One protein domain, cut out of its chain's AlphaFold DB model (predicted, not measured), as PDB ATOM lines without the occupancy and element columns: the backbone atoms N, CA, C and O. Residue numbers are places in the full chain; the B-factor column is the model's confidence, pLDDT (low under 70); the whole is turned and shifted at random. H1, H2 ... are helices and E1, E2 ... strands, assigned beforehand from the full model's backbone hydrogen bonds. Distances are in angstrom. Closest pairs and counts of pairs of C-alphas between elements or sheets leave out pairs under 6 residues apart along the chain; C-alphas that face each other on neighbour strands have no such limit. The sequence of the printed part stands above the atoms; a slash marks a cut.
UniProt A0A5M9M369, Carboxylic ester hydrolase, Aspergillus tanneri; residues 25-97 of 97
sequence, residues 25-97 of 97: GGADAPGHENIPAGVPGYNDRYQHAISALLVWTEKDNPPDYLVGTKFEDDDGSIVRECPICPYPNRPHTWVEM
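This is residues 25 to 97 of the 97 residues of the protein "Carboxylic ester hydrolase" of Aspergillus tanneri (UniProt A0A5M9M369). With little regular structure, this is mostly loop round a small two-strand hairpin, E1 and E2, with one helix, H1, near one end of the longest axis and the hairpin's turn near the other. The 73 printed residues, 24 of them in named elements, run H1, E1, E2: a mixed class, with an antiparallel sheet, E1 - E2. The whole is compact, radius of gyration of the C-alphas 12.6 A, spanning 38 by 28 by 22 A.

From Gly 25, pass residues 25 to 48, with no named element, to C-alpha 49 at (-22.002, -20.203, -35.314), where H1, residues 49 to 59, begins its 15.0 A. E1, residues 66 to 71, covers 16.4 A; E2, residues 78 to 84, covers 16.6 A to C-alpha 84 at (-26.605, -23.107, -25.627).

Find N 68 and O 82 of the hairpin E1 and E2, 2.9 A apart, within hydrogen-bond range; the strands are antiparallel at 158 degrees. The closest C-alphas of H1 and E1, Ala 49 and Leu 66, are 7.1 A apart; H1 and E2 are apart. In H1 every O i to N i+4 pair is within hydrogen-bond range.

The farthest C-alphas, Asp 60 and Asp 74, are 39.3 A apart. The printed part has no cut, and both links are short. Look for pLDDT under 70 at residues 30 to 34, 36 and 91 to 97.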
ATOM      1  N   GLY A  25     -16.898 -10.825 -23.861       74.00
ATOM      2  CA  GLY A  25     -16.661 -10.671 -22.427       74.00
ATOM      3  C   GLY A  25     -17.900 -10.997 -21.593       74.00
ATOM      4  O   GLY A  25     -18.824 -11.666 -22.054       74.00
ATOM      5  N   GLY A  26     -17.932 -10.482 -20.366       75.50
ATOM      6  CA  GLY A  26     -18.988 -10.769 -19.398       75.50
ATOM      7  C   GLY A  26     -18.567 -11.829 -18.379       75.50
ATOM      8  O   GLY A  26     -17.738 -12.693 -18.656       75.50
ATOM      9  N   ALA A  27     -19.083 -11.701 -17.157       71.44
ATOM     10  CA  ALA A  27     -18.697 -12.571 -16.055       71.44
ATOM     11  C   ALA A  27     -19.331 -13.953 -16.239       71.44
ATOM     12  O   ALA A  27     -20.554 -14.072 -16.304       71.44
ATOM     13  N   ASP A  28     -18.485 -14.981 -16.318       71.06
ATOM     14  CA  ASP A  28     -18.894 -16.386 -16.402       71.06
ATOM     15  C   ASP A  28     -19.854 -16.694 -17.558       71.06
ATOM     16  O   ASP A  28     -20.764 -17.517 -17.432       71.06
ATOM     17  N   ALA A  29     -19.637 -16.038 -18.699       70.81
ATOM     18  CA  ALA A  29     -20.351 -16.315 -19.934       70.81
ATOM     19  C   ALA A  29     -19.770 -17.554 -20.637       70.81
ATOM     20  O   ALA A  29     -18.559 -17.601 -20.880       70.81
ATOM     21  N   PRO A  30     -20.591 -18.542 -21.028       68.00
ATOM     22  CA  PRO A  30     -20.132 -19.598 -21.906       68.00
ATOM     23  C   PRO A  30     -19.857 -19.008 -23.285       68.00
ATOM     24  O   PRO A  30     -20.742 -18.422 -23.908       68.00
ATOM     25  N   GLY A  31     -18.634 -19.184 -23.774       64.56
ATOM     26  CA  GLY A  31     -18.326 -18.886 -25.162       64.56
ATOM     27  C   GLY A  31     -18.203 -17.417 -25.538       64.56
ATOM     28  O   GLY A  31     -18.454 -17.052 -26.686       64.56
ATOM     29  N   HIS A  32     -17.809 -16.571 -24.586       66.44
ATOM     30  CA  HIS A  32     -17.647 -15.132 -24.804       66.44
ATOM     31  C   HIS A  32     -16.655 -14.769 -25.922       66.44
ATOM     32  O   HIS A  32     -16.710 -13.666 -26.464       66.44
ATOM     33  N   GLU A  33     -15.744 -15.687 -26.236       66.00
ATOM     34  CA  GLU A  33     -14.698 -15.543 -27.245       66.00
ATOM     35  C   GLU A  33     -14.933 -16.393 -28.501       66.00
ATOM     36  O   GLU A  33     -14.391 -16.074 -29.559       66.00
ATOM     37  N   ASN A  34     -15.756 -17.445 -28.415       69.38
ATOM     38  CA  ASN A  34     -15.919 -18.428 -29.487       69.38
ATOM     39  C   ASN A  34     -17.261 -18.327 -30.233       69.38
ATOM     40  O   ASN A  34     -17.392 -18.886 -31.319       69.38
ATOM     41  N   ILE A  35     -18.251 -17.584 -29.731       70.94
ATOM     42  CA  ILE A  35     -19.459 -17.268 -30.505       70.94
ATOM     43  C   ILE A  35     -19.420 -15.786 -30.898       70.94
ATOM     44  O   ILE A  35     -19.447 -14.933 -30.015       70.94
ATOM     45  N   PRO A  36     -19.370 -15.435 -32.204       69.81
ATOM     46  CA  PRO A  36     -19.613 -16.288 -33.377       69.81
ATOM     47  C   PRO A  36     -18.365 -16.913 -34.035       69.81
ATOM     48  O   PRO A  36     -18.528 -17.709 -34.959       69.81
ATOM     49  N   ALA A  37     -17.154 -16.521 -33.624       71.56
ATOM     50  CA  ALA A  37     -15.914 -16.689 -34.397       71.56
ATOM     51  C   ALA A  37     -15.224 -18.066 -34.302       71.56
ATOM     52  O   ALA A  37     -14.254 -18.305 -35.017       71.56
ATOM     53  N   GLY A  38     -15.730 -18.979 -33.475       75.75
ATOM     54  CA  GLY A  38     -15.196 -20.324 -33.254       75.75
ATOM     55  C   GLY A  38     -14.122 -20.433 -32.198       75.75
ATOM     56  O   GLY A  38     -13.553 -19.450 -31.732       75.75
ATOM     57  N   VAL A  39     -13.816 -21.685 -31.864       79.81
ATOM     58  CA  VAL A  39     -12.659 -22.049 -31.050       79.81
ATOM     59  C   VAL A  39     -11.490 -22.404 -31.976       79.81
ATOM     60  O   VAL A  39     -11.664 -23.242 -32.864       79.81
ATOM     61  N   PRO A  40     -10.283 -21.847 -31.775       76.94
ATOM     62  CA  PRO A  40      -9.098 -22.277 -32.511       76.94
ATOM     63  C   PRO A  40      -8.875 -23.794 -32.416       76.94
ATOM     64  O   PRO A  40      -8.875 -24.374 -31.336       76.94
ATOM     65  N   GLY A  41      -8.682 -24.455 -33.559       76.38
ATOM     66  CA  GLY A  41      -8.504 -25.912 -33.629       76.38
ATOM     67  C   GLY A  41      -9.805 -26.719 -33.714       76.38
ATOM     68  O   GLY A  41      -9.748 -27.893 -34.074       76.38
ATOM     69  N   TYR A  42     -10.963 -26.094 -33.493       73.69
ATOM     70  CA  TYR A  42     -12.274 -26.686 -33.746       73.69
ATOM     71  C   TYR A  42     -12.832 -26.101 -35.040       73.69
ATOM     72  O   TYR A  42     -12.955 -24.889 -35.202       73.69
ATOM     73  N   ASN A  43     -13.158 -26.973 -35.989       75.44
ATOM     74  CA  ASN A  43     -13.801 -26.583 -37.240       75.44
ATOM     75  C   ASN A  43     -15.071 -27.404 -37.436       75.44
ATOM     76  O   ASN A  43     -15.199 -28.204 -38.363       75.44
ATOM     77  N   ASP A  44     -15.984 -27.244 -36.490       85.38
ATOM     78  CA  ASP A  44     -17.271 -27.912 -36.480       85.38
ATOM     79  C   ASP A  44     -18.414 -26.890 -36.415       85.38
ATOM     80  O   ASP A  44     -18.225 -25.673 -36.384       85.38
ATOM     81  N   ARG A  45     -19.636 -27.409 -36.468       90.19
ATOM     82  CA  ARG A  45     -20.871 -26.622 -36.485       90.19
ATOM     83  C   ARG A  45     -21.393 -26.250 -35.097       90.19
ATOM     84  O   ARG A  45     -22.400 -25.556 -35.029       90.19
ATOM     85  N   TYR A  46     -20.811 -26.776 -34.025       90.00
ATOM     86  CA  TYR A  46     -21.315 -26.593 -32.669       90.00
ATOM     87  C   TYR A  46     -20.584 -25.437 -31.985       90.00
ATOM     88  O   TYR A  46     -21.239 -24.568 -31.416       90.00
ATOM     89  N   GLN A  47     -19.260 -25.364 -32.117       87.69
ATOM     90  CA  GLN A  47     -18.427 -24.317 -31.523       87.69
ATOM     91  C   GLN A  47     -18.299 -23.058 -32.403       87.69
ATOM     92  O   GLN A  47     -17.773 -22.054 -31.937       87.69
ATOM     93  N   HIS A  48     -18.763 -23.079 -33.661       88.44
ATOM     94  CA  HIS A  48     -18.650 -21.958 -34.609       88.44
ATOM     95  C   HIS A  48     -20.004 -21.653 -35.273       88.44
ATOM     96  O   HIS A  48     -20.480 -22.388 -36.144       88.44
ATOM     97  N   ALA A  49     -20.636 -20.537 -34.890       89.06
ATOM     98  CA  ALA A  49     -22.002 -20.203 -35.314       89.06
ATOM     99  C   ALA A  49     -22.137 -19.991 -36.832       89.06
ATOM    100  O   ALA A  49     -23.157 -20.345 -37.423       89.06
ATOM    101  N   ILE A  50     -21.099 -19.468 -37.494       90.12
ATOM    102  CA  ILE A  50     -21.101 -19.324 -38.959       90.12
ATOM    103  C   ILE A  50     -21.079 -20.708 -39.628       90.12
ATOM    104  O   ILE A  50     -21.794 -20.926 -40.602       90.12
ATOM    105  N   SER A  51     -20.340 -21.675 -39.072       91.69
ATOM    106  CA  SER A  51     -20.323 -23.061 -39.574       91.69
ATOM    107  C   SER A  51     -21.671 -23.737 -39.357       91.69
ATOM    108  O   SER A  51     -22.134 -24.473 -40.227       91.69
ATOM    109  N   ALA A  52     -22.338 -23.454 -38.234       93.94
ATOM    110  CA  ALA A  52     -23.710 -23.886 -37.991       93.94
ATOM    111  C   ALA A  52     -24.669 -23.377 -39.075       93.94
ATOM    112  O   ALA A  52     -25.475 -24.149 -39.594       93.94
ATOM    113  N   LEU A  53     -24.539 -22.100 -39.451       93.56
ATOM    114  CA  LEU A  53     -25.353 -21.468 -40.487       93.56
ATOM    115  C   LEU A  53     -25.085 -22.052 -41.881       93.56
ATOM    116  O   LEU A  53     -26.033 -22.312 -42.622       93.56
ATOM    117  N   LEU A  54     -23.817 -22.303 -42.222       94.25
ATOM    118  CA  LEU A  54     -23.424 -23.002 -43.451       94.25
ATOM    119  C   LEU A  54     -24.064 -24.393 -43.516       94.25
ATOM    120  O   LEU A  54     -24.729 -24.724 -44.493       94.25
ATOM    121  N   VAL A  55     -23.927 -25.193 -42.453       96.12
ATOM    122  CA  VAL A  55     -24.505 -26.545 -42.399       96.12
ATOM    123  C   VAL A  55     -26.031 -26.517 -42.482       96.12
ATOM    124  O   VAL A  55     -26.603 -27.353 -43.179       96.12
ATOM    125  N   TRP A  56     -26.691 -25.559 -41.832       96.88
ATOM    126  CA  TRP A  56     -28.139 -25.389 -41.960       96.88
ATOM    127  C   TRP A  56     -28.531 -25.087 -43.406       96.88
ATOM    128  O   TRP A  56     -29.362 -25.788 -43.972       96.88
ATOM    129  N   THR A  57     -27.872 -24.112 -44.028       96.75
ATOM    130  CA  THR A  57     -28.231 -23.631 -45.367       96.75
ATOM    131  C   THR A  57     -27.941 -24.660 -46.459       96.75
ATOM    132  O   THR A  57     -28.738 -24.840 -47.374       96.75
ATOM    133  N   GLU A  58     -26.796 -25.338 -46.387       97.25
ATOM    134  CA  GLU A  58     -26.323 -26.218 -47.462       97.25
ATOM    135  C   GLU A  58     -26.765 -27.674 -47.299       97.25
ATOM    136  O   GLU A  58     -26.767 -28.428 -48.272       97.25
ATOM    137  N   LYS A  59     -27.094 -28.099 -46.074       97.56
ATOM    138  CA  LYS A  59     -27.393 -29.505 -45.756       97.56
ATOM    139  C   LYS A  59     -28.752 -29.706 -45.095       97.56
ATOM    140  O   LYS A  59     -29.001 -30.809 -44.616       97.56
ATOM    141  N   ASP A  60     -29.583 -28.665 -45.046       95.50
ATOM    142  CA  ASP A  60     -30.910 -28.684 -44.417       95.50
ATOM    143  C   ASP A  60     -30.867 -29.225 -42.976       95.50
ATOM    144  O   ASP A  60     -31.671 -30.046 -42.542       95.50
ATOM    145  N   ASN A  61     -29.825 -28.826 -42.241       96.25
ATOM    146  CA  ASN A  61     -29.534 -29.354 -40.916       96.25
ATOM    147  C   ASN A  61     -29.412 -28.202 -39.907       96.25
ATOM    148  O   ASN A  61     -28.310 -27.680 -39.705       96.25
ATOM    149  N   PRO A  62     -30.525 -27.761 -39.299       95.50
ATOM    150  CA  PRO A  62     -30.533 -26.642 -38.366       95.50
ATOM    151  C   PRO A  62     -29.832 -26.986 -37.039       95.50
ATOM    152  O   PRO A  62     -29.759 -28.155 -36.657       95.50
ATOM    153  N   PRO A  63     -29.250 -26.002 -36.329       94.69
ATOM    154  CA  PRO A  63     -28.552 -26.245 -35.065       94.69
ATOM    155  C   PRO A  63     -29.525 -26.372 -33.889       94.69
ATOM    156  O   PRO A  63     -30.188 -25.401 -33.526       94.69
ATOM    157  N   ASP A  64     -29.602 -27.546 -33.261       93.88
ATOM    158  CA  ASP A  64     -30.414 -27.762 -32.046       93.88
ATOM    159  C   ASP A  64     -29.759 -27.203 -30.777       93.88
ATOM    160  O   ASP A  64     -30.422 -27.005 -29.761       93.88
ATOM    161  N   TYR A  65     -28.460 -26.925 -30.845       92.12
ATOM    162  CA  TYR A  65     -27.680 -26.210 -29.844       92.12
ATOM    163  C   TYR A  65     -26.399 -25.660 -30.485       92.12
ATOM    164  O   TYR A  65     -25.979 -26.107 -31.556       92.12
ATOM    165  N   LEU A  66     -25.773 -24.708 -29.802       91.06
ATOM    166  CA  LEU A  66     -24.382 -24.301 -30.014       91.06
ATOM    167  C   LEU A  66     -23.581 -24.610 -28.746       91.06
ATOM    168  O   LEU A  66     -24.173 -24.841 -27.696       91.06
ATOM    169  N   VAL A  67     -22.255 -24.625 -28.816       88.81
ATOM    170  CA  VAL A  67     -21.385 -24.877 -27.662       88.81
ATOM    171  C   VAL A  67     -20.547 -23.636 -27.387       88.81
ATOM    172  O   VAL A  67     -19.703 -23.239 -28.189       88.81
ATOM    173  N   GLY A  68     -20.791 -23.017 -26.233       86.62
ATOM    174  CA  GLY A  68     -19.924 -21.972 -25.704       86.62
ATOM    175  C   GLY A  68     -18.789 -22.596 -24.897       86.62
ATOM    176  O   GLY A  68     -19.048 -23.399 -24.002       86.62
ATOM    177  N   THR A  69     -17.552 -22.212 -25.190       83.38
ATOM    178  CA  THR A  69     -16.344 -22.723 -24.527       83.38
ATOM    179  C   THR A  69     -15.718 -21.615 -23.680       83.38
ATOM    180  O   THR A  69     -15.711 -20.461 -24.096       83.38
ATOM    181  N   LYS A  70     -15.238 -21.951 -22.480       80.62
ATOM    182  CA  LYS A  70     -14.451 -21.068 -21.609       80.62
ATOM    183  C   LYS A  70     -13.027 -21.608 -21.540       80.62
ATOM    184  O   LYS A  70     -12.856 -22.788 -21.217       80.62
ATOM    185  N   PHE A  71     -12.043 -20.758 -21.814       80.81
ATOM    186  CA  PHE A  71     -10.626 -21.102 -21.684       80.81
ATOM    187  C   PHE A  71     -10.033 -20.617 -20.357       80.81
ATOM    188  O   PHE A  71     -10.579 -19.709 -19.728       80.81
ATOM    189  N   GLU A  72      -8.944 -21.253 -19.923       80.94
ATOM    190  CA  GLU A  72      -8.053 -20.712 -18.896       80.94
ATOM    191  C   GLU A  72      -7.263 -19.550 -19.500       80.94
ATOM    192  O   GLU A  72      -6.787 -19.640 -20.637       80.94
ATOM    193  N   ASP A  73      -7.076 -18.486 -18.720       75.44
ATOM    194  CA  ASP A  73      -6.384 -17.274 -19.174       75.44
ATOM    195  C   ASP A  73      -4.893 -17.530 -19.488       75.44
ATOM    196  O   ASP A  73      -4.310 -16.858 -20.342       75.44
ATOM    197  N   ASP A  74      -4.276 -18.503 -18.807       75.69
ATOM    198  CA  ASP A  74      -2.824 -18.713 -18.828       75.69
ATOM    199  C   ASP A  74      -2.338 -19.586 -19.996       75.69
ATOM    200  O   ASP A  74      -1.324 -19.273 -20.626       75.69
ATOM    201  N   ASP A  75      -3.020 -20.701 -20.281       80.31
ATOM    202  CA  ASP A  75      -2.558 -21.709 -21.248       80.31
ATOM    203  C   ASP A  75      -3.554 -22.008 -22.378       80.31
ATOM    204  O   ASP A  75      -3.237 -22.781 -23.288       80.31
ATOM    205  N   GLY A  76      -4.737 -21.384 -22.360       78.44
ATOM    206  CA  GLY A  76      -5.782 -21.611 -23.355       78.44
ATOM    207  C   GLY A  76      -6.391 -23.014 -23.292       78.44
ATOM    208  O   GLY A  76      -7.001 -23.460 -24.266       78.44
ATOM    209  N   SER A  77      -6.215 -23.742 -22.184       83.06
ATOM    210  CA  SER A  77      -6.901 -25.012 -21.957       83.06
ATOM    211  C   SER A  77      -8.398 -24.790 -21.742       83.06
ATOM    212  O   SER A  77      -8.838 -23.738 -21.282       83.06
ATOM    213  N   ILE A  78      -9.216 -25.772 -22.120       83.25
ATOM    214  CA  ILE A  78     -10.668 -25.684 -21.943       83.25
ATOM    215  C   ILE A  78     -11.002 -25.926 -20.472       83.25
ATOM    216  O   ILE A  78     -10.830 -27.033 -19.965       83.25
ATOM    217  N   VAL A  79     -11.560 -24.909 -19.819       82.38
ATOM    218  CA  VAL A  79     -12.091 -25.000 -18.451       82.38
ATOM    219  C   VAL A  79     -13.452 -25.664 -18.462       82.38
ATOM    220  O   VAL A  79     -13.788 -26.466 -17.588       82.38
ATOM    221  N   ARG A  80     -14.287 -25.272 -19.430       78.62
ATOM    222  CA  ARG A  80     -15.669 -25.732 -19.502       78.62
ATOM    223  C   ARG A  80     -16.278 -25.508 -20.880       78.62
ATOM    224  O   ARG A  80     -15.987 -24.520 -21.547       78.62
ATOM    225  N   GLU A  81     -17.204 -26.385 -21.239       84.31
ATOM    226  CA  GLU A  81     -18.103 -26.224 -22.378       84.31
ATOM    227  C   GLU A  81     -19.554 -26.225 -21.890       84.31
ATOM    228  O   GLU A  81     -19.903 -26.932 -20.942       84.31
ATOM    229  N   CYS A  82     -20.405 -25.414 -22.514       84.75
ATOM    230  CA  CYS A  82     -21.819 -25.314 -22.177       84.75
ATOM    231  C   CYS A  82     -22.675 -25.339 -23.449       84.75
ATOM    232  O   CYS A  82     -22.492 -24.475 -24.315       84.75
ATOM    233  N   PRO A  83     -23.647 -26.264 -23.561       88.56
ATOM    234  CA  PRO A  83     -24.613 -26.230 -24.644       88.56
ATOM    235  C   PRO A  83     -25.575 -25.049 -24.463       88.56
ATOM    236  O   PRO A  83     -26.194 -24.862 -23.413       88.56
ATOM    237  N   ILE A  84     -25.710 -24.253 -25.515       88.94
ATOM    238  CA  ILE A  84     -26.605 -23.107 -25.627       88.94
ATOM    239  C   ILE A  84     -27.792 -23.544 -26.479       88.94
ATOM    240  O   ILE A  84     -27.647 -23.847 -27.664       88.94
ATOM    241  N   CYS A  85     -28.970 -23.584 -25.867       91.44
ATOM    242  CA  CYS A  85     -30.198 -24.011 -26.526       91.44
ATOM    243  C   CYS A  85     -30.868 -22.846 -27.282       91.44
ATOM    244  O   CYS A  85     -30.749 -21.691 -26.858       91.44
ATOM    245  N   PRO A  86     -31.617 -23.128 -28.363       93.12
ATOM    246  CA  PRO A  86     -32.461 -22.132 -29.004       93.12
ATOM    247  C   PRO A  86     -33.636 -21.775 -28.083       93.12
ATOM    248  O   PRO A  86     -34.298 -22.647 -27.518       93.12
ATOM    249  N   TYR A  87     -33.912 -20.484 -27.940       92.88
ATOM    250  CA  TYR A  87     -35.077 -19.967 -27.230       92.88
ATOM    251  C   TYR A  87     -36.374 -20.551 -27.825       92.88
ATOM    252  O   TYR A  87     -36.466 -20.652 -29.046       92.88
ATOM    253  N   PRO A  88     -37.391 -20.905 -27.012       92.62
ATOM    254  CA  PRO A  88     -37.551 -20.628 -25.579       92.62
ATOM    255  C   PRO A  88     -36.897 -21.649 -24.643       92.62
ATOM    256  O   PRO A  88     -37.023 -21.509 -23.421       92.62
ATOM    257  N   ASN A  89     -36.201 -22.657 -25.181       89.75
ATOM    258  CA  ASN A  89     -35.456 -23.581 -24.338       89.75
ATOM    259  C   ASN A  89     -34.365 -22.809 -23.604       89.75
ATOM    260  O   ASN A  89     -33.720 -21.909 -24.147       89.75
ATOM    261  N   ARG A  90     -34.186 -23.140 -22.330       78.50
ATOM    262  CA  ARG A  90     -33.177 -22.485 -21.508       78.50
ATOM    263  C   ARG A  90     -31.867 -23.243 -21.670       78.50
ATOM    264  O   ARG A  90     -31.898 -24.470 -21.583       78.50
ATOM    265  N   PRO A  91     -30.737 -22.547 -21.868       67.25
ATOM    266  CA  PRO A  91     -29.446 -23.195 -21.729       67.25
ATOM    267  C   PRO A  91     -29.368 -23.796 -20.326       67.25
ATOM    268  O   PRO A  91     -29.856 -23.201 -19.357       67.25
ATOM    269  N   HIS A  92     -28.780 -24.983 -20.216       62.00
ATOM    270  CA  HIS A  92     -28.472 -25.542 -18.910       62.00
ATOM    271  C   HIS A  92     -27.486 -24.580 -18.238       62.00
ATOM    272  O   HIS A  92     -26.346 -24.450 -18.672       62.00
ATOM    273  N   THR A  93     -27.936 -23.844 -17.219       56.53
ATOM    274  CA  THR A  93     -27.040 -23.046 -16.375       56.53
ATOM    275  C   THR A  93     -25.975 -23.979 -15.834       56.53
ATOM    276  O   THR A  93     -26.369 -25.018 -15.312       56.53
ATOM    277  N   TRP A  94     -24.695 -23.617 -15.977       58.91
ATOM    278  CA  TRP A  94     -23.508 -24.344 -15.515       58.91
ATOM    279  C   TRP A  94     -23.820 -25.522 -14.580       58.91
ATOM    280  O   TRP A  94     -23.801 -25.375 -13.361       58.91
ATOM    281  N   VAL A  95     -24.142 -26.685 -15.145       42.78
ATOM    282  CA  VAL A  95     -24.260 -27.903 -14.348       42.78
ATOM    283  C   VAL A  95     -22.825 -28.391 -14.202       42.78
ATOM    284  O   VAL A  95     -22.133 -28.559 -15.207       42.78
ATOM    285  N   GLU A  96     -22.332 -28.506 -12.970       35.03
ATOM    286  CA  GLU A  96     -21.155 -29.340 -12.734       35.03
ATOM    287  C   GLU A  96     -21.476 -30.727 -13.295       35.03
ATOM    288  O   GLU A  96     -22.527 -31.285 -12.974       35.03
ATOM    289  N   MET A  97     -20.634 -31.211 -14.209       41.75
ATOM    290  CA  MET A  97     -20.729 -32.583 -14.710       41.75
ATOM    291  C   MET A  97     -20.570 -33.577 -13.564       41.75
ATOM    292  O   MET A  97     -19.661 -33.357 -12.732       41.75
TER     293      MET A  97